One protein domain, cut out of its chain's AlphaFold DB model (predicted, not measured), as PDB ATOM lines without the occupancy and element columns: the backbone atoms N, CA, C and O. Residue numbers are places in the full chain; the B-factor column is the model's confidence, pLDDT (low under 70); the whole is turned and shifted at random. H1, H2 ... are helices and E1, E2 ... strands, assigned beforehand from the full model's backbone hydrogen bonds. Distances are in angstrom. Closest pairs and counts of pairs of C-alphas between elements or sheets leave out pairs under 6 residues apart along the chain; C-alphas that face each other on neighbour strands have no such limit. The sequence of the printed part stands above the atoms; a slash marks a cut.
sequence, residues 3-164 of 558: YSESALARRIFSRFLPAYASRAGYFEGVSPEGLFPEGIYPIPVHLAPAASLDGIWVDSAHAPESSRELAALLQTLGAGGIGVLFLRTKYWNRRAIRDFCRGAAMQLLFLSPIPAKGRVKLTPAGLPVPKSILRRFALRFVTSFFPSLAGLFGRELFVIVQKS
ATOM      1  N   TYR A   3      59.273  -2.725 288.500       55.25
ATOM      2  CA  TYR A   3      58.312  -3.837 288.532       55.25
ATOM      3  C   TYR A   3      59.067  -5.167 288.428       55.25
ATOM      4  O   TYR A   3      59.938  -5.321 287.568       55.25
ATOM      5  N   SER A   4      58.698  -6.125 289.277       71.00
ATOM      6  CA  SER A   4      58.961  -7.550 289.066       71.00
ATOM      7  C   SER A   4      57.974  -8.125 288.042       71.00
ATOM      8  O   SER A   4      56.927  -7.527 287.761       71.00
ATOM      9  N   GLU A   5      58.260  -9.319 287.521       74.50
ATOM     10  CA  GLU A   5      57.301 -10.080 286.705       74.50
ATOM     11  C   GLU A   5      55.977 -10.319 287.445       74.50
ATOM     12  O   GLU A   5      54.908 -10.088 286.877       74.50
ATOM     13  N   SER A   6      56.045 -10.688 288.728       74.56
ATOM     14  CA  SER A   6      54.878 -10.936 289.584       74.56
ATOM     15  C   SER A   6      53.996  -9.696 289.757       74.56
ATOM     16  O   SER A   6      52.773  -9.775 289.645       74.56
ATOM     17  N   ALA A   7      54.589  -8.515 289.947       74.31
ATOM     18  CA  ALA A   7      53.835  -7.274 290.098       74.31
ATOM     19  C   ALA A   7      53.207  -6.795 288.772       74.31
ATOM     20  O   ALA A   7      52.129  -6.190 288.776       74.31
ATOM     21  N   LEU A   8      53.827  -7.113 287.628       74.50
ATOM     22  CA  LEU A   8      53.214  -6.920 286.312       74.50
ATOM     23  C   LEU A   8      52.051  -7.902 286.084       74.50
ATOM     24  O   LEU A   8      50.981  -7.480 285.638       74.50
ATOM     25  N   ALA A   9      52.236  -9.180 286.430       77.44
ATOM     26  CA  ALA A   9      51.199 -10.206 286.359       77.44
ATOM     27  C   ALA A   9      49.984  -9.824 287.219       77.44
ATOM     28  O   ALA A   9      48.874  -9.783 286.694       77.44
ATOM     29  N   ARG A  10      50.190  -9.385 288.472       79.94
ATOM     30  CA  ARG A  10      49.140  -8.834 289.354       79.94
ATOM     31  C   ARG A  10      48.335  -7.717 288.691       79.94
ATOM     32  O   ARG A  10      47.105  -7.758 288.693       79.94
ATOM     33  N   ARG A  11      49.011  -6.719 288.102       72.06
ATOM     34  CA  ARG A  11      48.370  -5.559 287.439       72.06
ATOM     35  C   ARG A  11      47.573  -5.954 286.189       72.06
ATOM     36  O   ARG A  11      46.700  -5.201 285.760       72.06
ATOM     37  N   ILE A  12      47.871  -7.110 285.602       72.56
ATOM     38  CA  ILE A  12      47.152  -7.673 284.458       72.56
ATOM     39  C   ILE A  12      45.997  -8.551 284.942       72.56
ATOM     40  O   ILE A  12      44.877  -8.376 284.473       72.56
ATOM     41  N   PHE A  13      46.203  -9.409 285.937       75.38
ATOM     42  CA  PHE A  13      45.141 -10.227 286.518       75.38
ATOM     43  C   PHE A  13      44.019  -9.401 287.148       75.38
ATOM     44  O   PHE A  13      42.850  -9.699 286.914       75.38
ATOM     45  N   SER A  14      44.334  -8.296 287.830       69.25
ATOM     46  CA  SER A  14      43.317  -7.370 288.353       69.25
ATOM     47  C   SER A  14      42.468  -6.678 287.279       69.25
ATOM     48  O   SER A  14      41.451  -6.078 287.610       69.25
ATOM     49  N   ARG A  15      42.854  -6.761 285.998       65.00
ATOM     50  CA  ARG A  15      42.176  -6.095 284.871       65.00
ATOM     51  C   ARG A  15      41.591  -7.042 283.831       65.00
ATOM     52  O   ARG A  15      40.641  -6.671 283.150       65.00
ATOM     53  N   PHE A  16      42.195  -8.215 283.660       66.19
ATOM     54  CA  PHE A  16      41.861  -9.153 282.591       66.19
ATOM     55  C   PHE A  16      41.215 -10.444 283.087       66.19
ATOM     56  O   PHE A  16      40.511 -11.055 282.284       66.19
ATOM     57  N   LEU A  17      41.405 -10.856 284.352       71.12
ATOM     58  CA  LEU A  17      40.692 -12.033 284.859       71.12
ATOM     59  C   LEU A  17      39.179 -11.817 284.766       71.12
ATOM     60  O   LEU A  17      38.716 -10.702 285.036       71.12
ATOM     61  N   PRO A  18      38.406 -12.864 284.433       66.88
ATOM     62  CA  PRO A  18      36.958 -12.813 284.542       66.88
ATOM     63  C   PRO A  18      36.506 -12.421 285.954       66.88
ATOM     64  O   PRO A  18      37.233 -12.585 286.930       66.88
ATOM     65  N   ALA A  19      35.300 -11.876 286.085       67.50
ATOM     66  CA  ALA A  19      34.731 -11.563 287.398       67.50
ATOM     67  C   ALA A  19      34.192 -12.807 288.130       67.50
ATOM     68  O   ALA A  19      34.135 -12.820 289.354       67.50
ATOM     69  N   TYR A  20      33.925 -13.882 287.385       69.06
ATOM     70  CA  TYR A  20      33.708 -15.235 287.902       69.06
ATOM     71  C   TYR A  20      35.014 -15.987 288.235       69.06
ATOM     72  O   TYR A  20      34.978 -17.182 288.512       69.06
ATOM     73  N   ALA A  21      36.188 -15.341 288.169       79.44
ATOM     74  CA  ALA A  21      37.449 -16.027 288.439       79.44
ATOM     75  C   ALA A  21      37.555 -16.430 289.918       79.44
ATOM     76  O   ALA A  21      37.484 -15.584 290.804       79.44
ATOM     77  N   SER A  22      37.770 -17.721 290.155       79.88
ATOM     78  CA  SER A  22      37.818 -18.361 291.472       79.88
ATOM     79  C   SER A  22      39.166 -19.016 291.766       79.88
ATOM     80  O   SER A  22      39.567 -19.121 292.925       79.88
ATOM     81  N   ARG A  23      39.885 -19.471 290.729       84.81
ATOM     82  CA  ARG A  23      41.120 -20.261 290.858       84.81
ATOM     83  C   ARG A  23      42.188 -19.768 289.900       84.81
ATOM     84  O   ARG A  23      41.900 -19.521 288.730       84.81
ATOM     85  N   ALA A  24      43.436 -19.684 290.354       87.75
ATOM     86  CA  ALA A  24      44.537 -19.310 289.474       87.75
ATOM     87  C   ALA A  24      45.845 -20.060 289.759       87.75
ATOM     88  O   ALA A  24      46.201 -20.338 290.901       87.75
ATOM     89  N   GLY A  25      46.553 -20.400 288.683       86.44
ATOM     90  CA  GLY A  25      47.774 -21.192 288.691       86.44
ATOM     91  C   GLY A  25      49.033 -20.364 288.917       86.44
ATOM     92  O   GLY A  25      49.259 -19.387 288.196       86.44
ATOM     93  N   TYR A  26      49.877 -20.808 289.848       84.19
ATOM     94  CA  TYR A  26      51.235 -20.295 290.066       84.19
ATOM     95  C   TYR A  26      52.283 -21.428 290.094       84.19
ATOM     96  O   TYR A  26      51.941 -22.603 290.253       84.19
ATOM     97  N   PHE A  27      53.560 -21.086 289.917       81.25
ATOM     98  CA  PHE A  27      54.675 -22.039 289.994       81.25
ATOM     99  C   PHE A  27      55.285 -22.078 291.396       81.25
ATOM    100  O   PHE A  27      55.327 -21.067 292.099       81.25
ATOM    101  N   GLU A  28      55.771 -23.251 291.800       71.19
ATOM    102  CA  GLU A  28      56.477 -23.408 293.071       71.19
ATOM    103  C   GLU A  28      57.741 -22.540 293.122       71.19
ATOM    104  O   GLU A  28      58.387 -22.287 292.107       71.19
ATOM    105  N   GLY A  29      58.095 -22.081 294.322       67.56
ATOM    106  CA  GLY A  29      59.205 -21.148 294.529       67.56
ATOM    107  C   GLY A  29      58.822 -19.671 294.411       67.56
ATOM    108  O   GLY A  29      59.593 -18.832 294.872       67.56
ATOM    109  N   VAL A  30      57.629 -19.335 293.900       68.31
ATOM    110  CA  VAL A  30      57.091 -17.966 293.952       68.31
ATOM    111  C   VAL A  30      55.971 -17.865 294.987       68.31
ATOM    112  O   VAL A  30      55.072 -18.705 295.015       68.31
ATOM    113  N   SER A  31      55.997 -16.823 295.827       71.69
ATOM    114  CA  SER A  31      54.882 -16.547 296.740       71.69
ATOM    115  C   SER A  31      53.632 -16.137 295.946       71.69
ATOM    116  O   SER A  31      53.709 -15.200 295.144       71.69
ATOM    117  N   PRO A  32      52.471 -16.785 296.158       74.75
ATOM    118  CA  PRO A  32      51.211 -16.372 295.547       74.75
ATOM    119  C   PRO A  32      50.603 -15.128 296.221       74.75
ATOM    120  O   PRO A  32      49.625 -14.576 295.709       74.75
ATOM    121  N   GLU A  33      51.147 -14.677 297.356       73.94
ATOM    122  CA  GLU A  33      50.612 -13.553 298.129       73.94
ATOM    123  C   GLU A  33      50.559 -12.268 297.297       73.94
ATOM    124  O   GLU A  33      51.564 -11.743 296.815       73.94
ATOM    125  N   GLY A  34      49.344 -11.755 297.103       75.25
ATOM    126  CA  GLY A  34      49.104 -10.569 296.292       75.25
ATOM    127  C   GLY A  34      49.425 -10.728 294.801       75.25
ATOM    128  O   GLY A  34      49.403  -9.720 294.101       75.25
ATOM    129  N   LEU A  35      49.706 -11.930 294.283       80.25
ATOM    130  CA  LEU A  35      49.823 -12.174 292.838       80.25
ATOM    131  C   LEU A  35      48.455 -12.060 292.149       80.25
ATOM    132  O   LEU A  35      48.348 -11.525 291.043       80.25
ATOM    133  N   PHE A  36      47.407 -12.533 292.820       82.81
ATOM    134  CA  PHE A  36      46.028 -12.499 292.343       82.81
ATOM    135  C   PHE A  36      45.194 -11.458 293.113       82.81
ATOM    136  O   PHE A  36      45.565 -11.065 294.222       82.81
ATOM    137  N   PRO A  37      44.086 -10.968 292.527       75.12
ATOM    138  CA  PRO A  37      43.026 -10.279 293.261       75.12
ATOM    139  C   PRO A  37      42.505 -11.085 294.459       75.12
ATOM    140  O   PRO A  37      42.565 -12.314 294.462       75.12
ATOM    141  N   GLU A  38      41.948 -10.380 295.442       73.25
ATOM    142  CA  GLU A  38      41.234 -10.988 296.569       73.25
ATOM    143  C   GLU A  38      40.070 -11.869 296.075       73.25
ATOM    144  O   GLU A  38      39.503 -11.627 295.008       73.25
ATOM    145  N   GLY A  39      39.766 -12.930 296.828       71.06
ATOM    146  CA  GLY A  39      38.770 -13.948 296.466       71.06
ATOM    147  C   GLY A  39      39.274 -15.079 295.555       71.06
ATOM    148  O   GLY A  39      38.591 -16.090 295.423       71.06
ATOM    149  N   ILE A  40      40.470 -14.970 294.960       81.81
ATOM    150  CA  ILE A  40      41.003 -15.991 294.042       81.81
ATOM    151  C   ILE A  40      41.933 -16.963 294.769       81.81
ATOM    152  O   ILE A  40      42.966 -16.569 295.309       81.81
ATOM    153  N   TYR A  41      41.599 -18.252 294.724       84.38
ATOM    154  CA  TYR A  41      42.377 -19.315 295.351       84.38
ATOM    155  C   TYR A  41      43.604 -19.703 294.494       84.38
ATOM    156  O   TYR A  41      43.437 -20.137 293.345       84.38
ATOM    157  N   PRO A  42      44.841 -19.568 295.012       86.62
ATOM    158  CA  PRO A  42      46.049 -19.941 294.285       86.62
ATOM    159  C   PRO A  42      46.267 -21.461 294.315       86.62
ATOM    160  O   PRO A  42      46.234 -22.090 295.369       86.62
ATOM    161  N   ILE A  43      46.541 -22.057 293.154       85.44
ATOM    162  CA  ILE A  43      46.805 -23.495 292.998       85.44
ATOM    163  C   ILE A  43      48.184 -23.682 292.346       85.44
ATOM    164  O   ILE A  43      48.447 -23.055 291.316       85.44
ATOM    165  N   PRO A  44      49.071 -24.548 292.871       84.75
ATOM    166  CA  PRO A  44      50.291 -24.923 292.165       84.75
ATOM    167  C   PRO A  44      49.947 -25.550 290.808       84.75
ATOM    168  O   PRO A  44      49.194 -26.521 290.748       84.75
ATOM    169  N   VAL A  45      50.494 -25.025 289.707       84.62
ATOM    170  CA  VAL A  45      50.124 -25.433 288.331       84.62
ATOM    171  C   VAL A  45      50.253 -26.942 288.099       84.62
ATOM    172  O   VAL A  45      49.457 -27.518 287.363       84.62
ATOM    173  N   HIS A  46      51.212 -27.601 288.751       82.19
ATOM    174  CA  HIS A  46      51.424 -29.045 288.632       82.19
ATOM    175  C   HIS A  46      50.333 -29.902 289.314       82.19
ATOM    176  O   HIS A  46      50.227 -31.089 289.012       82.19
ATOM    177  N   LEU A  47      49.520 -29.314 290.203       82.50
ATOM    178  CA  LEU A  47      48.357 -29.943 290.848       82.50
ATOM    179  C   LEU A  47      47.030 -29.567 290.176       82.50
ATOM    180  O   LEU A  47      45.997 -30.144 290.511       82.50
ATOM    181  N   ALA A  48      47.026 -28.588 289.267       84.31
ATOM    182  CA  ALA A  48      45.808 -28.067 288.665       84.31
ATOM    183  C   ALA A  48      45.206 -29.062 287.650       84.31
ATOM    184  O   ALA A  48      45.853 -29.374 286.645       84.31
ATOM    185  N   PRO A  49      43.955 -29.530 287.839       80.69
ATOM    186  CA  PRO A  49      43.280 -30.351 286.838       80.69
ATOM    187  C   PRO A  49      43.105 -29.621 285.497       80.69
ATOM    188  O   PRO A  49      43.101 -28.387 285.425       80.69
ATOM    189  N   ALA A  50      42.890 -30.380 284.422       81.44
ATOM    190  CA  ALA A  50      42.524 -29.806 283.130       81.44
ATOM    191  C   ALA A  50      41.250 -28.945 283.253       81.44
ATOM    192  O   ALA A  50      40.293 -29.331 283.919       81.44
ATOM    193  N   ALA A  51      41.245 -27.784 282.594       81.44
ATOM    194  CA  ALA A  51      40.149 -26.814 282.593       81.44
ATOM    195  C   ALA A  51      39.663 -26.300 283.972       81.44
ATOM    196  O   ALA A  51      38.512 -25.892 284.092       81.44
ATOM    197  N   SER A  52      40.533 -26.280 284.988       81.12
ATOM    198  CA  SER A  52      40.198 -25.890 286.370       81.12
ATOM    199  C   SER A  52      40.610 -24.472 286.794       81.12
ATOM    200  O   SER A  52      40.225 -24.048 287.884       81.12
ATOM    201  N   LEU A  53      41.408 -23.763 285.986       87.19
ATOM    202  CA  LEU A  53      41.988 -22.462 286.336       87.19
ATOM    203  C   LEU A  53      41.408 -21.307 285.513       87.19
ATOM    204  O   LEU A  53      41.421 -21.339 284.285       87.19
ATOM    205  N   ASP A  54      41.013 -20.222 286.168       85.56
ATOM    206  CA  ASP A  54      40.565 -18.986 285.514       85.56
ATOM    207  C   ASP A  54      41.741 -18.071 285.133       85.56
ATOM    208  O   ASP A  54      41.636 -17.234 284.232       85.56
ATOM    209  N   GLY A  55      42.888 -18.256 285.792       89.44
ATOM    210  CA  GLY A  55      44.153 -17.591 285.489       89.44
ATOM    211  C   GLY A  55      45.341 -18.546 285.534       89.44
ATOM    212  O   GLY A  55      45.357 -19.474 286.334       89.44
ATOM    213  N   ILE A  56      46.373 -18.306 284.730       90.44
ATOM    214  CA  ILE A  56      47.694 -18.929 284.905       90.44
ATOM    215  C   ILE A  56      48.783 -17.904 284.604       90.44
ATOM    216  O   ILE A  56      48.709 -17.193 283.599       90.44
ATOM    217  N   TRP A  57      49.792 -17.814 285.469       89.12
ATOM    218  CA  TRP A  57      51.006 -17.050 285.185       89.12
ATOM    219  C   TRP A  57      52.187 -17.994 285.024       89.12
ATOM    220  O   TRP A  57      52.398 -18.879 285.846       89.12
ATOM    221  N   VAL A  58      52.934 -17.792 283.942       86.25
ATOM    222  CA  VAL A  58      54.207 -18.451 283.662       86.25
ATOM    223  C   VAL A  58      55.273 -17.365 283.633       86.25
ATOM    224  O   VAL A  58      55.232 -16.483 282.769       86.25
ATOM    225  N   ASP A  59      56.194 -17.431 284.587       83.12
ATOM    226  CA  ASP A  59      57.356 -16.550 284.680       83.12
ATOM    227  C   ASP A  59      58.442 -16.905 283.642       83.12
ATOM    228  O   ASP A  59      58.354 -17.878 282.884       83.12
ATOM    229  N   SER A  60      59.487 -16.087 283.587       78.81
ATOM    230  CA  SER A  60      60.635 -16.281 282.701       78.81
ATOM    231  C   SER A  60      61.490 -17.508 283.050       78.81
ATOM    232  O   SER A  60      62.193 -18.032 282.172       78.81
ATOM    233  N   ALA A  61      61.443 -17.992 284.298       78.81
ATOM    234  CA  ALA A  61      62.221 -19.119 284.809       78.81
ATOM    235  C   ALA A  61      61.635 -20.469 284.356       78.81
ATOM    236  O   ALA A  61      62.377 -21.314 283.844       78.81
ATOM    237  N   HIS A  62      60.312 -20.604 284.451       83.12
ATOM    238  CA  HIS A  62      59.474 -21.754 284.108       83.12
ATOM    239  C   HIS A  62      58.884 -21.680 282.686       83.12
ATOM    240  O   HIS A  62      58.069 -22.520 282.297       83.12
ATOM    241  N   ALA A  63      59.301 -20.689 281.894       84.88
ATOM    242  CA  ALA A  63      58.919 -20.507 280.497       84.88
ATOM    243  C   ALA A  63      59.075 -21.810 279.670       84.88
ATOM    244  O   ALA A  63      60.207 -22.280 279.517       84.88
ATOM    245  N   PRO A  64      57.994 -22.370 279.082       86.31
ATOM    246  CA  PRO A  64      58.051 -23.635 278.352       86.31
ATOM    247  C   PRO A  64      58.992 -23.553 277.149       86.31
ATOM    248  O   PRO A  64      59.030 -22.547 276.434       86.31
ATOM    249  N   GLU A  65      59.715 -24.635 276.883       86.00
ATOM    250  CA  GLU A  65      60.667 -24.746 275.776       86.00
ATOM    251  C   GLU A  65      60.049 -25.441 274.549       86.00
ATOM    252  O   GLU A  65      60.543 -25.271 273.433       86.00
ATOM    253  N   SER A  66      58.932 -26.165 274.719       83.38
ATOM    254  CA  SER A  66      58.221 -26.852 273.629       83.38
ATOM    255  C   SER A  66      56.725 -26.528 273.532       83.38
ATOM    256  O   SER A  66      56.066 -26.124 274.493       83.38
ATOM    257  N   SER A  67      56.144 -26.767 272.351       82.00
ATOM    258  CA  SER A  67      54.696 -26.657 272.130       82.00
ATOM    259  C   SER A  67      53.879 -27.660 272.939       82.00
ATOM    260  O   SER A  67      52.728 -27.372 273.258       82.00
ATOM    261  N   ARG A  68      54.464 -28.806 273.309       83.19
ATOM    262  CA  ARG A  68      53.820 -29.805 274.168       83.19
ATOM    263  C   ARG A  68      53.704 -29.310 275.608       83.19
ATOM    264  O   ARG A  68      52.639 -29.455 276.197       83.19
ATOM    265  N   GLU A  69      54.755 -28.692 276.145       87.88
ATOM    266  CA  GLU A  69      54.713 -28.065 277.475       87.88
ATOM    267  C   GLU A  69      53.719 -26.903 277.508       87.88
ATOM    268  O   GLU A  69      52.859 -26.863 278.383       87.88
ATOM    269  N   LEU A  70      53.761 -25.997 276.520       88.62
ATOM    270  CA  LEU A  70      52.812 -24.880 276.464       88.62
ATOM    271  C   LEU A  70      51.356 -25.361 276.309       88.62
ATOM    272  O   LEU A  70      50.455 -24.766 276.897       88.62
ATOM    273  N   ALA A  71      51.118 -26.446 275.562       86.25
ATOM    274  CA  ALA A  71      49.801 -27.076 275.481       86.25
ATOM    275  C   ALA A  71      49.355 -27.657 276.828       86.25
ATOM    276  O   ALA A  71      48.238 -27.373 277.249       86.25
ATOM    277  N   ALA A  72      50.212 -28.417 277.518       84.44
ATOM    278  CA  ALA A  72      49.892 -28.996 278.824       84.44
ATOM    279  C   ALA A  72      49.576 -27.909 279.867       84.44
ATOM    280  O   ALA A  72      48.565 -27.995 280.562       84.44
ATOM    281  N   LEU A  73      50.374 -26.836 279.907       88.81
ATOM    282  CA  LEU A  73      50.131 -25.681 280.773       88.81
ATOM    283  C   LEU A  73      48.783 -25.017 280.465       88.81
ATOM    284  O   LEU A  73      47.958 -24.858 281.358       88.81
ATOM    285  N   LEU A  74      48.508 -24.669 279.205       88.12
ATOM    286  CA  LEU A  74      47.272 -23.967 278.839       88.12
ATOM    287  C   LEU A  74      46.025 -24.875 278.787       88.12
ATOM    288  O   LEU A  74      44.902 -24.372 278.736       88.12
ATOM    289  N   GLN A  75      46.179 -26.200 278.852       85.50
ATOM    290  CA  GLN A  75      45.057 -27.125 279.050       85.50
ATOM    291  C   GLN A  75      44.423 -26.979 280.439       85.50
ATOM    292  O   GLN A  75      43.211 -27.174 280.551       85.50
ATOM    293  N   THR A  76      45.190 -26.572 281.460       88.44
ATOM    294  CA  THR A  76      44.681 -26.301 282.820       88.44
ATOM    295  C   THR A  76      43.700 -25.125 282.877       88.44
ATOM    296  O   THR A  76      42.828 -25.115 283.741       88.44
ATOM    297  N   LEU A  77      43.765 -24.173 281.933       86.81
ATOM    298  CA  LEU A  77      42.829 -23.046 281.877       86.81
ATOM    299  C   LEU A  77      41.396 -23.496 281.565       86.81
ATOM    300  O   LEU A  77      41.178 -24.284 280.642       86.81
ATOM    301  N   GLY A  78      40.415 -22.959 282.284       81.00
ATOM    302  CA  GLY A  78      38.985 -23.043 281.991       81.00
ATOM    303  C   GLY A  78      38.565 -22.154 280.812       81.00
ATOM    304  O   GLY A  78      39.366 -21.403 280.248       81.00
ATOM    305  N   ALA A  79      37.299 -22.251 280.402       73.69
ATOM    306  CA  ALA A  79      36.749 -21.438 279.314       73.69
ATOM    307  C   ALA A  79      36.804 -19.936 279.656       73.69
ATOM    308  O   ALA A  79      36.401 -19.517 280.741       73.69
ATOM    309  N   GLY A  80      37.332 -19.116 278.744       67.44
ATOM    310  CA  GLY A  80      37.526 -17.684 278.980       67.44
ATOM    311  C   GLY A  80      38.671 -17.329 279.940       67.44
ATOM    312  O   GLY A  80      38.938 -16.139 280.114       67.44
ATOM    313  N   GLY A  81      39.373 -18.315 280.517       81.44
ATOM    314  CA  GLY A  81      40.493 -18.102 281.437       81.44
ATOM    315  C   GLY A  81      41.723 -17.470 280.773       81.44
ATOM    316  O   GLY A  81      41.940 -17.615 279.566       81.44
ATOM    317  N   ILE A  82      42.535 -16.757 281.558       81.88
ATOM    318  CA  ILE A  82      43.624 -15.890 281.076       81.88
ATOM    319  C   ILE A  82      45.004 -16.466 281.405       81.88
ATOM    320  O   ILE A  82      45.366 -16.631 282.568       81.88
ATOM    321  N   GLY A  83      45.825 -16.676 280.377       87.19
ATOM    322  CA  GLY A  83      47.246 -16.987 280.513       87.19
ATOM    323  C   GLY A  83      48.118 -15.746 280.350       87.19
ATOM    324  O   GLY A  83      48.071 -15.090 279.309       87.19
ATOM    325  N   VAL A  84      48.948 -15.454 281.351       87.75
ATOM    326  CA  VAL A  84      49.992 -14.420 281.322       87.75
ATOM    327  C   VAL A  84      51.348 -15.115 281.246       87.75
ATOM    328  O   VAL A  84      51.736 -15.807 282.182       87.75
ATOM    329  N   LEU A  85      52.059 -14.972 280.128       88.75
ATOM    330  CA  LEU A  85      53.222 -15.807 279.815       88.75
ATOM    331  C   LEU A  85      54.447 -14.959 279.466       88.75
ATOM    332  O   LEU A  85      54.390 -14.119 278.562       88.75
ATOM    333  N   PHE A  86      55.575 -15.259 280.101       87.19
ATOM    334  CA  PHE A  86      56.902 -14.847 279.655       87.19
ATOM    335  C   PHE A  86      57.527 -16.003 278.860       87.19
ATOM    336  O   PHE A  86      57.759 -17.083 279.389       87.19
ATOM    337  N   LEU A  87      57.760 -15.818 277.555       87.12
ATOM    338  CA  LEU A  87      58.308 -16.859 276.671       87.12
ATOM    339  C   LEU A  87      59.675 -16.457 276.104       87.12
ATOM    340  O   LEU A  87      59.838 -15.377 275.535       87.12
ATOM    341  N   ARG A  88      60.668 -17.347 276.176       82.50
ATOM    342  CA  ARG A  88      62.035 -17.074 275.694       82.50
ATOM    343  C   ARG A  88      62.105 -17.090 274.160       82.50
ATOM    344  O   ARG A  88      61.724 -18.086 273.537       82.50
ATOM    345  N   THR A  89      62.694 -16.062 273.526       74.81
ATOM    346  CA  THR A  89      62.788 -16.011 272.044       74.81
ATOM    347  C   THR A  89      63.686 -17.088 271.424       74.81
ATOM    348  O   THR A  89      63.705 -17.242 270.207       74.81
ATOM    349  N   LYS A  90      64.457 -17.814 272.245       76.81
ATOM    350  CA  LYS A  90      65.267 -18.970 271.826       76.81
ATOM    351  C   LYS A  90      64.397 -20.107 271.274       76.81
ATOM    352  O   LYS A  90      64.805 -20.769 270.326       76.81
ATOM    353  N   TYR A  91      63.220 -20.313 271.865       80.12
ATOM    354  CA  TYR A  91      62.291 -21.391 271.513       80.12
ATOM    355  C   TYR A  91      61.049 -20.862 270.791       80.12
ATOM    356  O   TYR A  91      60.531 -21.501 269.878       80.12
ATOM    357  N   TRP A  92      60.610 -19.652 271.149       80.25
ATOM    358  CA  TRP A  92      59.381 -19.058 270.639       80.25
ATOM    359  C   TRP A  92      59.639 -17.881 269.707       80.25
ATOM    360  O   TRP A  92      60.400 -16.965 270.004       80.25
ATOM    361  N   ASN A  93      58.918 -17.849 268.589       75.50
ATOM    362  CA  ASN A  93      58.826 -16.670 267.735       75.50
ATOM    363  C   ASN A  93      57.357 -16.266 267.544       75.50
ATOM    364  O   ASN A  93      56.430 -17.017 267.858       75.50
ATOM    365  N   ARG A  94      57.126 -15.059 267.018       70.94
ATOM    366  CA  ARG A  94      55.772 -14.483 266.928       70.94
ATOM    367  C   ARG A  94      54.843 -15.252 265.985       70.94
ATOM    368  O   ARG A  94      53.628 -15.147 266.137       70.94
ATOM    369  N   ARG A  95      55.390 -15.989 265.015       72.06
ATOM    370  CA  ARG A  95      54.625 -16.864 264.118       72.06
ATOM    371  C   ARG A  95      54.234 -18.149 264.848       72.06
ATOM    372  O   ARG A  95      53.047 -18.421 264.946       72.06
ATOM    373  N   ALA A  96      55.196 -18.827 265.473       76.25
ATOM    374  CA  ALA A  96      54.968 -20.030 266.274       76.25
ATOM    375  C   ALA A  96      53.913 -19.821 267.377       76.25
ATOM    376  O   ALA A  96      53.028 -20.653 267.520       76.25
ATOM    377  N   ILE A  97      53.935 -18.685 268.090       77.25
ATOM    378  CA  ILE A  97      52.907 -18.362 269.099       77.25
ATOM    379  C   ILE A  97      51.517 -18.220 268.464       77.25
ATOM    380  O   ILE A  97      50.547 -18.738 269.007       77.25
ATOM    381  N   ARG A  98      51.389 -17.540 267.316       72.56
ATOM    382  CA  ARG A  98      50.091 -17.377 266.630       72.56
ATOM    383  C   ARG A  98      49.561 -18.697 266.087       72.56
ATOM    384  O   ARG A  98      48.370 -18.962 266.218       72.56
ATOM    385  N   ASP A  99      50.432 -19.494 265.480       73.06
ATOM    386  CA  ASP A  99      50.074 -20.782 264.892       73.06
ATOM    387  C   ASP A  99      49.710 -21.788 266.003       73.06
ATOM    388  O   ASP A  99      48.694 -22.472 265.894       73.06
ATOM    389  N   PHE A 100      50.425 -21.765 267.136       84.00
ATOM    390  CA  PHE A 100      50.036 -22.465 268.363       84.00
ATOM    391  C   PHE A 100      48.668 -22.001 268.883       84.00
ATOM    392  O   PHE A 100      47.799 -22.835 269.106       84.00
ATOM    393  N   CYS A 101      48.438 -20.691 269.042       74.88
ATOM    394  CA  CYS A 101      47.172 -20.178 269.581       74.88
ATOM    395  C   CYS A 101      45.975 -20.591 268.709       74.88
ATOM    396  O   CYS A 101      44.948 -21.019 269.229       74.88
ATOM    397  N   ARG A 102      46.139 -20.542 267.380       69.50
ATOM    398  CA  ARG A 102      45.147 -21.034 266.412       69.50
ATOM    399  C   ARG A 102      44.866 -22.529 266.574       69.50
ATOM    400  O   ARG A 102      43.704 -22.914 266.578       69.50
ATOM    401  N   GLY A 103      45.904 -23.356 266.713       69.62
ATOM    402  CA  GLY A 103      45.757 -24.807 266.878       69.62
ATOM    403  C   GLY A 103      45.199 -25.230 268.243       69.62
ATOM    404  O   GLY A 103      44.470 -26.212 268.325       69.62
ATOM    405  N   ALA A 104      45.502 -24.481 269.305       71.69
ATOM    406  CA  ALA A 104      45.125 -24.790 270.686       71.69
ATOM    407  C   ALA A 104      43.789 -24.160 271.138       71.69
ATOM    408  O   ALA A 104      43.487 -24.187 272.329       71.69
ATOM    409  N   ALA A 105      43.013 -23.568 270.219       72.69
ATOM    410  CA  ALA A 105      41.795 -22.804 270.523       72.69
ATOM    411  C   ALA A 105      42.016 -21.705 271.591       72.69
ATOM    412  O   ALA A 105      41.255 -21.563 272.546       72.69
ATOM    413  N   MET A 106      43.081 -20.916 271.420       69.75
ATOM    414  CA  MET A 106      43.432 -19.784 272.280       69.75
ATOM    415  C   MET A 106      43.300 -18.472 271.499       69.75
ATOM    416  O   MET A 106      43.871 -18.310 270.417       69.75
ATOM    417  N   GLN A 107      42.610 -17.491 272.071       67.44
ATOM    418  CA  GLN A 107      42.590 -16.123 271.575       67.44
ATOM    419  C   GLN A 107      43.835 -15.377 272.072       67.44
ATOM    420  O   GLN A 107      44.066 -15.221 273.270       67.44
ATOM    421  N   LEU A 108      44.652 -14.879 271.145       63.34
ATOM    422  CA  LEU A 108      45.820 -14.066 271.477       63.34
ATOM    423  C   LEU A 108      45.386 -12.621 271.770       63.34
ATOM    424  O   LEU A 108      45.119 -11.861 270.840       63.34
ATOM    425  N   LEU A 109      45.346 -12.236 273.049       60.75
ATOM    426  CA  LEU A 109      44.993 -10.876 273.469       60.75
ATOM    427  C   LEU A 109      46.168  -9.901 273.311       60.75
ATOM    428  O   LEU A 109      45.975  -8.763 272.885       60.75
ATOM    429  N   PHE A 110      47.395 -10.333 273.625       65.62
ATOM    430  CA  PHE A 110      48.584  -9.481 273.564       65.62
ATOM    431  C   PHE A 110      49.851 -10.258 273.198       65.62
ATOM    432  O   PHE A 110      50.035 -11.394 273.623       65.62
ATOM    433  N   LEU A 111      50.757  -9.621 272.445       69.38
ATOM    434  CA  LEU A 111      52.074 -10.180 272.115       69.38
ATOM    435  C   LEU A 111      53.120  -9.079 271.884       69.38
ATOM    436  O   LEU A 111      53.193  -8.482 270.800       69.38
ATOM    437  N   SER A 112      53.996  -8.862 272.863       69.44
ATOM    438  CA  SER A 112      55.026  -7.816 272.837       69.44
ATOM    439  C   SER A 112      56.417  -8.396 273.111       69.44
ATOM    440  O   SER A 112      56.587  -9.115 274.091       69.44
ATOM    441  N   PRO A 113      57.435  -8.110 272.276       71.31
ATOM    442  CA  PRO A 113      58.812  -8.421 272.625       71.31
ATOM    443  C   PRO A 113      59.304  -7.460 273.713       71.31
ATOM    444  O   PRO A 113      59.225  -6.242 273.543       71.31
ATOM    445  N   ILE A 114      59.847  -8.007 274.794       72.50
ATOM    446  CA  ILE A 114      60.401  -7.288 275.945       72.50
ATOM    447  C   ILE A 114      61.908  -7.596 276.091       72.50
ATOM    448  O   ILE A 114      62.377  -8.647 275.643       72.50
ATOM    449  N   PRO A 115      62.715  -6.665 276.631       67.44
ATOM    450  CA  PRO A 115      64.110  -6.946 276.963       67.44
ATOM    451  C   PRO A 115      64.192  -7.798 278.237       67.44
ATOM    452  O   PRO A 115      63.448  -7.522 279.170       67.44
ATOM    453  N   ALA A 116      65.135  -8.744 278.326       64.12
ATOM    454  CA  ALA A 116      65.327  -9.525 279.555       64.12
ATOM    455  C   ALA A 116      65.815  -8.683 280.752       64.12
ATOM    456  O   ALA A 116      65.715  -9.132 281.882       64.12
ATOM    457  N   LYS A 117      66.354  -7.469 280.544       61.56
ATOM    458  CA  LYS A 117      66.659  -6.501 281.620       61.56
ATOM    459  C   LYS A 117      66.458  -5.051 281.150       61.56
ATOM    460  O   LYS A 117      66.850  -4.702 280.031       61.56
ATOM    461  N   GLY A 118      65.907  -4.197 282.021       64.19
ATOM    462  CA  GLY A 118      65.935  -2.728 281.903       64.19
ATOM    463  C   GLY A 118      64.587  -2.031 281.648       64.19
ATOM    464  O   GLY A 118      63.518  -2.620 281.782       64.19
ATOM    465  N   ARG A 119      64.650  -0.741 281.275       60.31
ATOM    466  CA  ARG A 119      63.502   0.180 281.106       60.31
ATOM    467  C   ARG A 119      62.429  -0.348 280.132       60.31
ATOM    468  O   ARG A 119      62.681  -0.469 278.926       60.31
ATOM    469  N   VAL A 120      61.199  -0.504 280.616       66.25
ATOM    470  CA  VAL A 120      59.977  -0.796 279.845       66.25
ATOM    471  C   VAL A 120      58.964   0.345 280.046       66.25
ATOM    472  O   VAL A 120      58.937   1.005 281.082       66.25
ATOM    473  N   LYS A 121      58.137   0.636 279.037       64.81
ATOM    474  CA  LYS A 121      57.001   1.563 279.175       64.81
ATOM    475  C   LYS A 121      55.722   0.775 279.385       64.81
ATOM    476  O   LYS A 121      55.456  -0.143 278.610       64.81
ATOM    477  N   LEU A 122      54.922   1.164 280.373       61.16
ATOM    478  CA  LEU A 122      53.579   0.618 280.538       61.16
ATOM    479  C   LEU A 122      52.559   1.468 279.777       61.16
ATOM    480  O   LEU A 122      52.619   2.698 279.776       61.16
ATOM    481  N   THR A 123      51.606   0.813 279.118       57.19
ATOM    482  CA  THR A 123      50.393   1.490 278.629       57.19
ATOM    483  C   THR A 123      49.503   1.910 279.814       57.19
ATOM    484  O   THR A 123      49.665   1.364 280.906       57.19
ATOM    485  N   PRO A 124      48.486   2.780 279.634       51.03
ATOM    486  CA  PRO A 124      47.484   3.027 280.681       51.03
ATOM    487  C   PRO A 124      46.773   1.742 281.136       51.03
ATOM    488  O   PRO A 124      46.437   1.579 282.310       51.03
ATOM    489  N   ALA A 125      46.619   0.785 280.214       47.84
ATOM    490  CA  ALA A 125      46.103  -0.557 280.470       47.84
ATOM    491  C   ALA A 125      47.119  -1.493 281.176       47.84
ATOM    492  O   ALA A 125      46.754  -2.599 281.556       47.84
ATOM    493  N   GLY A 126      48.332  -1.021 281.492       59.03
ATOM    494  CA  GLY A 126      49.310  -1.696 282.357       59.03
ATOM    495  C   GLY A 126      50.255  -2.651 281.628       59.03
ATOM    496  O   GLY A 126      50.908  -3.460 282.274       59.03
ATOM    497  N   LEU A 127      50.320  -2.589 280.294       65.31
ATOM    498  CA  LEU A 127      50.977  -3.618 279.482       65.31
ATOM    499  C   LEU A 127      52.385  -3.218 279.026       65.31
ATOM    500  O   LEU A 127      52.585  -2.055 278.663       65.31
ATOM    501  N   PRO A 128      53.343  -4.166 278.982       65.69
ATOM    502  CA  PRO A 128      54.748  -3.871 278.732       65.69
ATOM    503  C   PRO A 128      55.046  -3.619 277.248       65.69
ATOM    504  O   PRO A 128      54.817  -4.460 276.371       65.69
ATOM    505  N   VAL A 129      55.629  -2.456 276.953       65.31
ATOM    506  CA  VAL A 129      56.035  -2.061 275.600       65.31
ATOM    507  C   VAL A 129      57.459  -1.487 275.608       65.31
ATOM    508  O   VAL A 129      57.790  -0.672 276.472       65.31
ATOM    509  N   PRO A 130      58.329  -1.836 274.641       59.09
ATOM    510  CA  PRO A 130      59.666  -1.248 274.548       59.09
ATOM    511  C   PRO A 130      59.654   0.288 274.486       59.09
ATOM    512  O   PRO A 130      58.885   0.890 273.725       59.09
ATOM    513  N   LYS A 131      60.554   0.919 275.259       61.00
ATOM    514  CA  LYS A 131      60.603   2.379 275.470       61.00
ATOM    515  C   LYS A 131      60.656   3.203 274.173       61.00
ATOM    516  O   LYS A 131      59.944   4.198 274.068       61.00
ATOM    517  N   SER A 132      61.458   2.783 273.193       58.00
ATOM    518  CA  SER A 132      61.637   3.467 271.899       58.00
ATOM    519  C   SER A 132      60.823   2.807 270.782       58.00
ATOM    520  O   SER A 132      60.804   1.581 270.676       58.00
ATOM    521  N   ILE A 133      60.197   3.616 269.919       50.38
ATOM    522  CA  ILE A 133      59.445   3.159 268.738       50.38
ATOM    523  C   ILE A 133      60.372   2.435 267.748       50.38
ATOM    524  O   ILE A 133      60.054   1.325 267.326       50.38
ATOM    525  N   LEU A 134      61.560   2.983 267.472       49.97
ATOM    526  CA  LEU A 134      62.607   2.314 266.686       49.97
ATOM    527  C   LEU A 134      62.992   0.962 267.303       49.97
ATOM    528  O   LEU A 134      63.046  -0.047 266.602       49.97
ATOM    529  N   ARG A 135      63.155   0.903 268.634       59.94
ATOM    530  CA  ARG A 135      63.431  -0.362 269.337       59.94
ATOM    531  C   ARG A 135      62.263  -1.346 269.206       59.94
ATOM    532  O   ARG A 135      62.528  -2.527 269.010       59.94
ATOM    533  N   ARG A 136      60.992  -0.902 269.230       61.00
ATOM    534  CA  ARG A 136      59.820  -1.759 268.929       61.00
ATOM    535  C   ARG A 136      59.892  -2.318 267.511       61.00
ATOM    536  O   ARG A 136      59.720  -3.522 267.352       61.00
ATOM    537  N   PHE A 137      60.146  -1.488 266.499       54.09
ATOM    538  CA  PHE A 137      60.242  -1.947 265.110       54.09
ATOM    539  C   PHE A 137      61.398  -2.935 264.920       54.09
ATOM    540  O   PHE A 137      61.154  -4.043 264.452       54.09
ATOM    541  N   ALA A 138      62.605  -2.617 265.395       55.88
ATOM    542  CA  ALA A 138      63.759  -3.517 265.331       55.88
ATOM    543  C   ALA A 138      63.520  -4.846 266.078       55.88
ATOM    544  O   ALA A 138      63.824  -5.920 265.559       55.88
ATOM    545  N   LEU A 139      62.916  -4.802 267.275       56.34
ATOM    546  CA  LEU A 139      62.524  -6.000 268.028       56.34
ATOM    547  C   LEU A 139      61.532  -6.857 267.237       56.34
ATOM    548  O   LEU A 139      61.728  -8.066 267.113       56.34
ATOM    549  N   ARG A 140      60.479  -6.243 266.684       56.16
ATOM    550  CA  ARG A 140      59.441  -6.928 265.902       56.16
ATOM    551  C   ARG A 140      59.978  -7.498 264.593       56.16
ATOM    552  O   ARG A 140      59.575  -8.598 264.234       56.16
ATOM    553  N   PHE A 141      60.873  -6.787 263.914       54.44
ATOM    554  CA  PHE A 141      61.496  -7.221 262.668       54.44
ATOM    555  C   PHE A 141      62.385  -8.448 262.909       54.44
ATOM    556  O   PHE A 141      62.116  -9.515 262.360       54.44
ATOM    557  N   VAL A 142      63.344  -8.358 263.838       55.22
ATOM    558  CA  VAL A 142      64.229  -9.484 264.191       55.22
ATOM    559  C   VAL A 142      63.431 -10.708 264.659       55.22
ATOM    560  O   VAL A 142      63.661 -11.807 264.169       55.22
ATOM    561  N   THR A 143      62.432 -10.540 265.533       51.81
ATOM    562  CA  THR A 143      61.609 -11.669 266.032       51.81
ATOM    563  C   THR A 143      60.596 -12.234 265.025       51.81
ATOM    564  O   THR A 143      59.933 -13.225 265.340       51.81
ATOM    565  N   SER A 144      60.456 -11.631 263.837       52.38
ATOM    566  CA  SER A 144      59.573 -12.125 262.764       52.38
ATOM    567  C   SER A 144      60.338 -12.681 261.560       52.38
ATOM    568  O   SER A 144      59.876 -13.652 260.972       52.38
ATOM    569  N   PHE A 145      61.489 -12.094 261.209       47.41
ATOM    570  CA  PHE A 145      62.251 -12.430 259.998       47.41
ATOM    571  C   PHE A 145      63.613 -13.082 260.279       47.41
ATOM    572  O   PHE A 145      64.070 -13.891 259.479       47.41
ATOM    573  N   PHE A 146      64.239 -12.799 261.428       52.12
ATOM    574  CA  PHE A 146      65.579 -13.293 261.777       52.12
ATOM    575  C   PHE A 146      65.612 -13.935 263.179       52.12
ATOM    576  O   PHE A 146      66.340 -13.467 264.060       52.12
ATOM    577  N   PRO A 147      64.827 -15.004 263.429       50.28
ATOM    578  CA  PRO A 147      64.704 -15.605 264.760       50.28
ATOM    579  C   PRO A 147      66.035 -16.143 265.315       50.28
ATOM    580  O   PRO A 147      66.248 -16.088 266.522       50.28
ATOM    581  N   SER A 148      66.970 -16.571 264.459       52.78
ATOM    582  CA  SER A 148      68.332 -16.962 264.857       52.78
ATOM    583  C   SER A 148      69.129 -15.818 265.505       52.78
ATOM    584  O   SER A 148      69.899 -16.058 266.431       52.78
ATOM    585  N   LEU A 149      68.903 -14.569 265.083       48.94
ATOM    586  CA  LEU A 149      69.534 -13.378 265.662       48.94
ATOM    587  C   LEU A 149      68.814 -12.873 266.924       48.94
ATOM    588  O   LEU A 149      69.330 -11.993 267.612       48.94
ATOM    589  N   ALA A 150      67.638 -13.410 267.273       50.22
ATOM    590  CA  ALA A 150      66.906 -12.982 268.467       50.22
ATOM    591  C   ALA A 150      67.639 -13.349 269.774       50.22
ATOM    592  O   ALA A 150      67.553 -12.599 270.748       50.22
ATOM    593  N   GLY A 151      68.396 -14.455 269.775       49.03
ATOM    594  CA  GLY A 151      69.167 -14.926 270.931       49.03
ATOM    595  C   GLY A 151      70.299 -13.984 271.365       49.03
ATOM    596  O   GLY A 151      70.531 -13.840 272.560       49.03
ATOM    597  N   LEU A 152      70.929 -13.268 270.422       46.12
ATOM    598  CA  LEU A 152      72.050 -12.343 270.680       46.12
ATOM    599  C   LEU A 152      71.686 -11.134 271.556       46.12
ATOM    600  O   LEU A 152      72.561 -10.383 271.972       46.12
ATOM    601  N   PHE A 153      70.400 -10.919 271.824       50.41
ATOM    602  CA  PHE A 153      69.910  -9.738 272.528       50.41
ATOM    603  C   PHE A 153      69.201 -10.036 273.854       50.41
ATOM    604  O   PHE A 153      68.631  -9.100 274.413       50.41
ATOM    605  N   GLY A 154      69.162 -11.296 274.316       52.19
ATOM    606  CA  GLY A 154      68.470 -11.680 275.557       52.19
ATOM    607  C   GLY A 154      67.026 -11.167 275.589       52.19
ATOM    608  O   GLY A 154      66.709 -10.224 276.315       52.19
ATOM    609  N   ARG A 155      66.171 -11.695 274.708       67.38
ATOM    610  CA  ARG A 155      64.810 -11.188 274.491       67.38
ATOM    611  C   ARG A 155      63.767 -12.193 274.960       67.38
ATOM    612  O   ARG A 155      63.884 -13.396 274.730       67.38
ATOM    613  N   GLU A 156      62.707 -11.658 275.538       76.50
ATOM    614  CA  GLU A 156      61.520 -12.410 275.917       76.50
ATOM    615  C   GLU A 156      60.304 -11.888 275.152       76.50
ATOM    616  O   GLU A 156      60.291 -10.785 274.598       76.50
ATOM    617  N   LEU A 157      59.283 -12.725 275.062       79.06
ATOM    618  CA  LEU A 157      57.991 -12.419 274.484       79.06
ATOM    619  C   LEU A 157      56.996 -12.438 275.630       79.06
ATOM    620  O   LEU A 157      56.703 -13.495 276.180       79.06
ATOM    621  N   PHE A 158      56.478 -11.264 275.964       80.38
ATOM    622  CA  PHE A 158      55.359 -11.149 276.873       80.38
ATOM    623  C   PHE A 158      54.068 -11.409 276.098       80.38
ATOM    624  O   PHE A 158      53.785 -10.733 275.095       80.38
ATOM    625  N   VAL A 159      53.300 -12.396 276.547       82.38
ATOM    626  CA  VAL A 159      52.092 -12.881 275.882       82.38
ATOM    627  C   VAL A 159      50.929 -12.850 276.862       82.38
ATOM    628  O   VAL A 159      51.064 -13.289 278.001       82.38
ATOM    629  N   ILE A 160      49.772 -12.373 276.402       76.56
ATOM    630  CA  ILE A 160      48.498 -12.651 277.069       76.56
ATOM    631  C   ILE A 160      47.653 -13.461 276.101       76.56
ATOM    632  O   ILE A 160      47.381 -13.018 274.981       76.56
ATOM    633  N   VAL A 161      47.237 -14.637 276.550       78.00
ATOM    634  CA  VAL A 161      46.278 -15.498 275.865       78.00
ATOM    635  C   VAL A 161      45.010 -15.600 276.698       78.00
ATOM    636  O   VAL A 161      45.050 -15.522 277.923       78.00
ATOM    637  N   GLN A 162      43.888 -15.790 276.030       76.81
ATOM    638  CA  GLN A 162      42.639 -16.212 276.637       76.81
ATOM    639  C   GLN A 162      42.288 -17.562 276.031       76.81
ATOM    640  O   GLN A 162      42.341 -17.708 274.808       76.81
ATOM    641  N   LYS A 163      41.939 -18.561 276.844       81.19
ATOM    642  CA  LYS A 163      41.366 -19.789 276.291       81.19
ATOM    643  C   LYS A 163      40.035 -19.416 275.669       81.19
ATOM    644  O   LYS A 163      39.166 -18.893 276.370       81.19
ATOM    645  N   SER A 164      39.896 -19.627 274.360       65.12
ATOM    646  CA  SER A 164      38.642 -19.315 273.691       65.12
ATOM    647  C   SER A 164      37.539 -20.069 274.431       65.12
ATOM    648  O   SER A 164      37.705 -21.274 274.663       65.12
TER     649      SER A 164
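AT A GLANCE: This is residues 3 to 164 of the 558 residues of an uncharacterized protein of Leptonema illini (UniProt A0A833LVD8). A twisted six-stranded sheet makes the core, with H2 and H3 over one face and H1 over the other: three layers, helices on both faces of a sheet. H4 runs slantwise over E8 and E5, with H5 at its corner and the small hairpin E6-E7 near E5; the loop of residues 27 to 40 lies at the other end of the longest axis. The printed part has 162 residues, with elements in the order H1 E1 E2 E3 H2 E4 H3 E5 E6 E7 H4 H5 E8. The sheet, E2 E1 E3 E4 E8 E5, is mixed, and the class is mixed. The whole is compact, radius of gyration of the C-alphas 15.0 A, spanning 41 by 31 by 27 A.

IN THESE COORDINATES: H1, residues 5 to 16, begins at C-alpha (57.301, -10.080, 286.705) and is 16.0 A long. E1 is 23 to 26, E2 41 to 44, E3 53 to 58 and H2 67 to 75. E4, 77 to 88, 21.0 A, bends by 124 degrees at residue 80. H3 is 94 to 103, 14.4 A. E5, 106 to 115, 24.8 A, bends by 63 degrees at residue 109. E6 is 117 to 122, E7 128 to 130, H4 133 to 145, 18.1 A, and H5 147 to 153. E8, 155 to 163, 25.0 A, ends at C-alpha (41.366, -19.789, 276.291).

HOW THE PARTS SIT: E2, E1, E3 and E4 are parallel neighbours in turn: N 24 and O 41 are 3.0 A apart, N 25 and O 55 2.8 A, N 56 and O 82 2.9 A. E8 is antiparallel to E4, N 83 to O 161 2.8 A, and to E5, N 112 to O 158 2.9 A. E3, H2, E4 form a strand-helix-strand unit, two parallel neighbours with a helix between; E4, H3, E5 form a split one, with E8 between the strands. Both crossovers are right-handed. H1's height over the sheet is 9.4 A; C-alphas 9 and 84 are its closest to E4, 6.7 A. H3 and H4 only just touch, only at their ends, with 3 pairs within 8 A; the closest C-alphas, 94 and 144, are 6.1 A apart. H4 and H5 only just touch, only at the corner, with 3 pairs; the closest C-alphas, 143 and 150, are 6.0 A apart. In the hairpin E6 and E7, N 121 and O 129 are 2.9 A apart. Every O i to N i+4 pair is within hydrogen-bond range in H2, H3 and H4, against 7 of 8 in H1 and 0 of 3 in H5, where 3 of 4 O i to N i+3 pairs are.

THE WHOLE: The C-alphas farthest apart, 39 and 146, are 43.8 A apart. The printed part has no cut, and E1 to E2 is the long link. Mean pLDDT of the printed part is 72.7; 61 residues are under 70, among them 115 to 155.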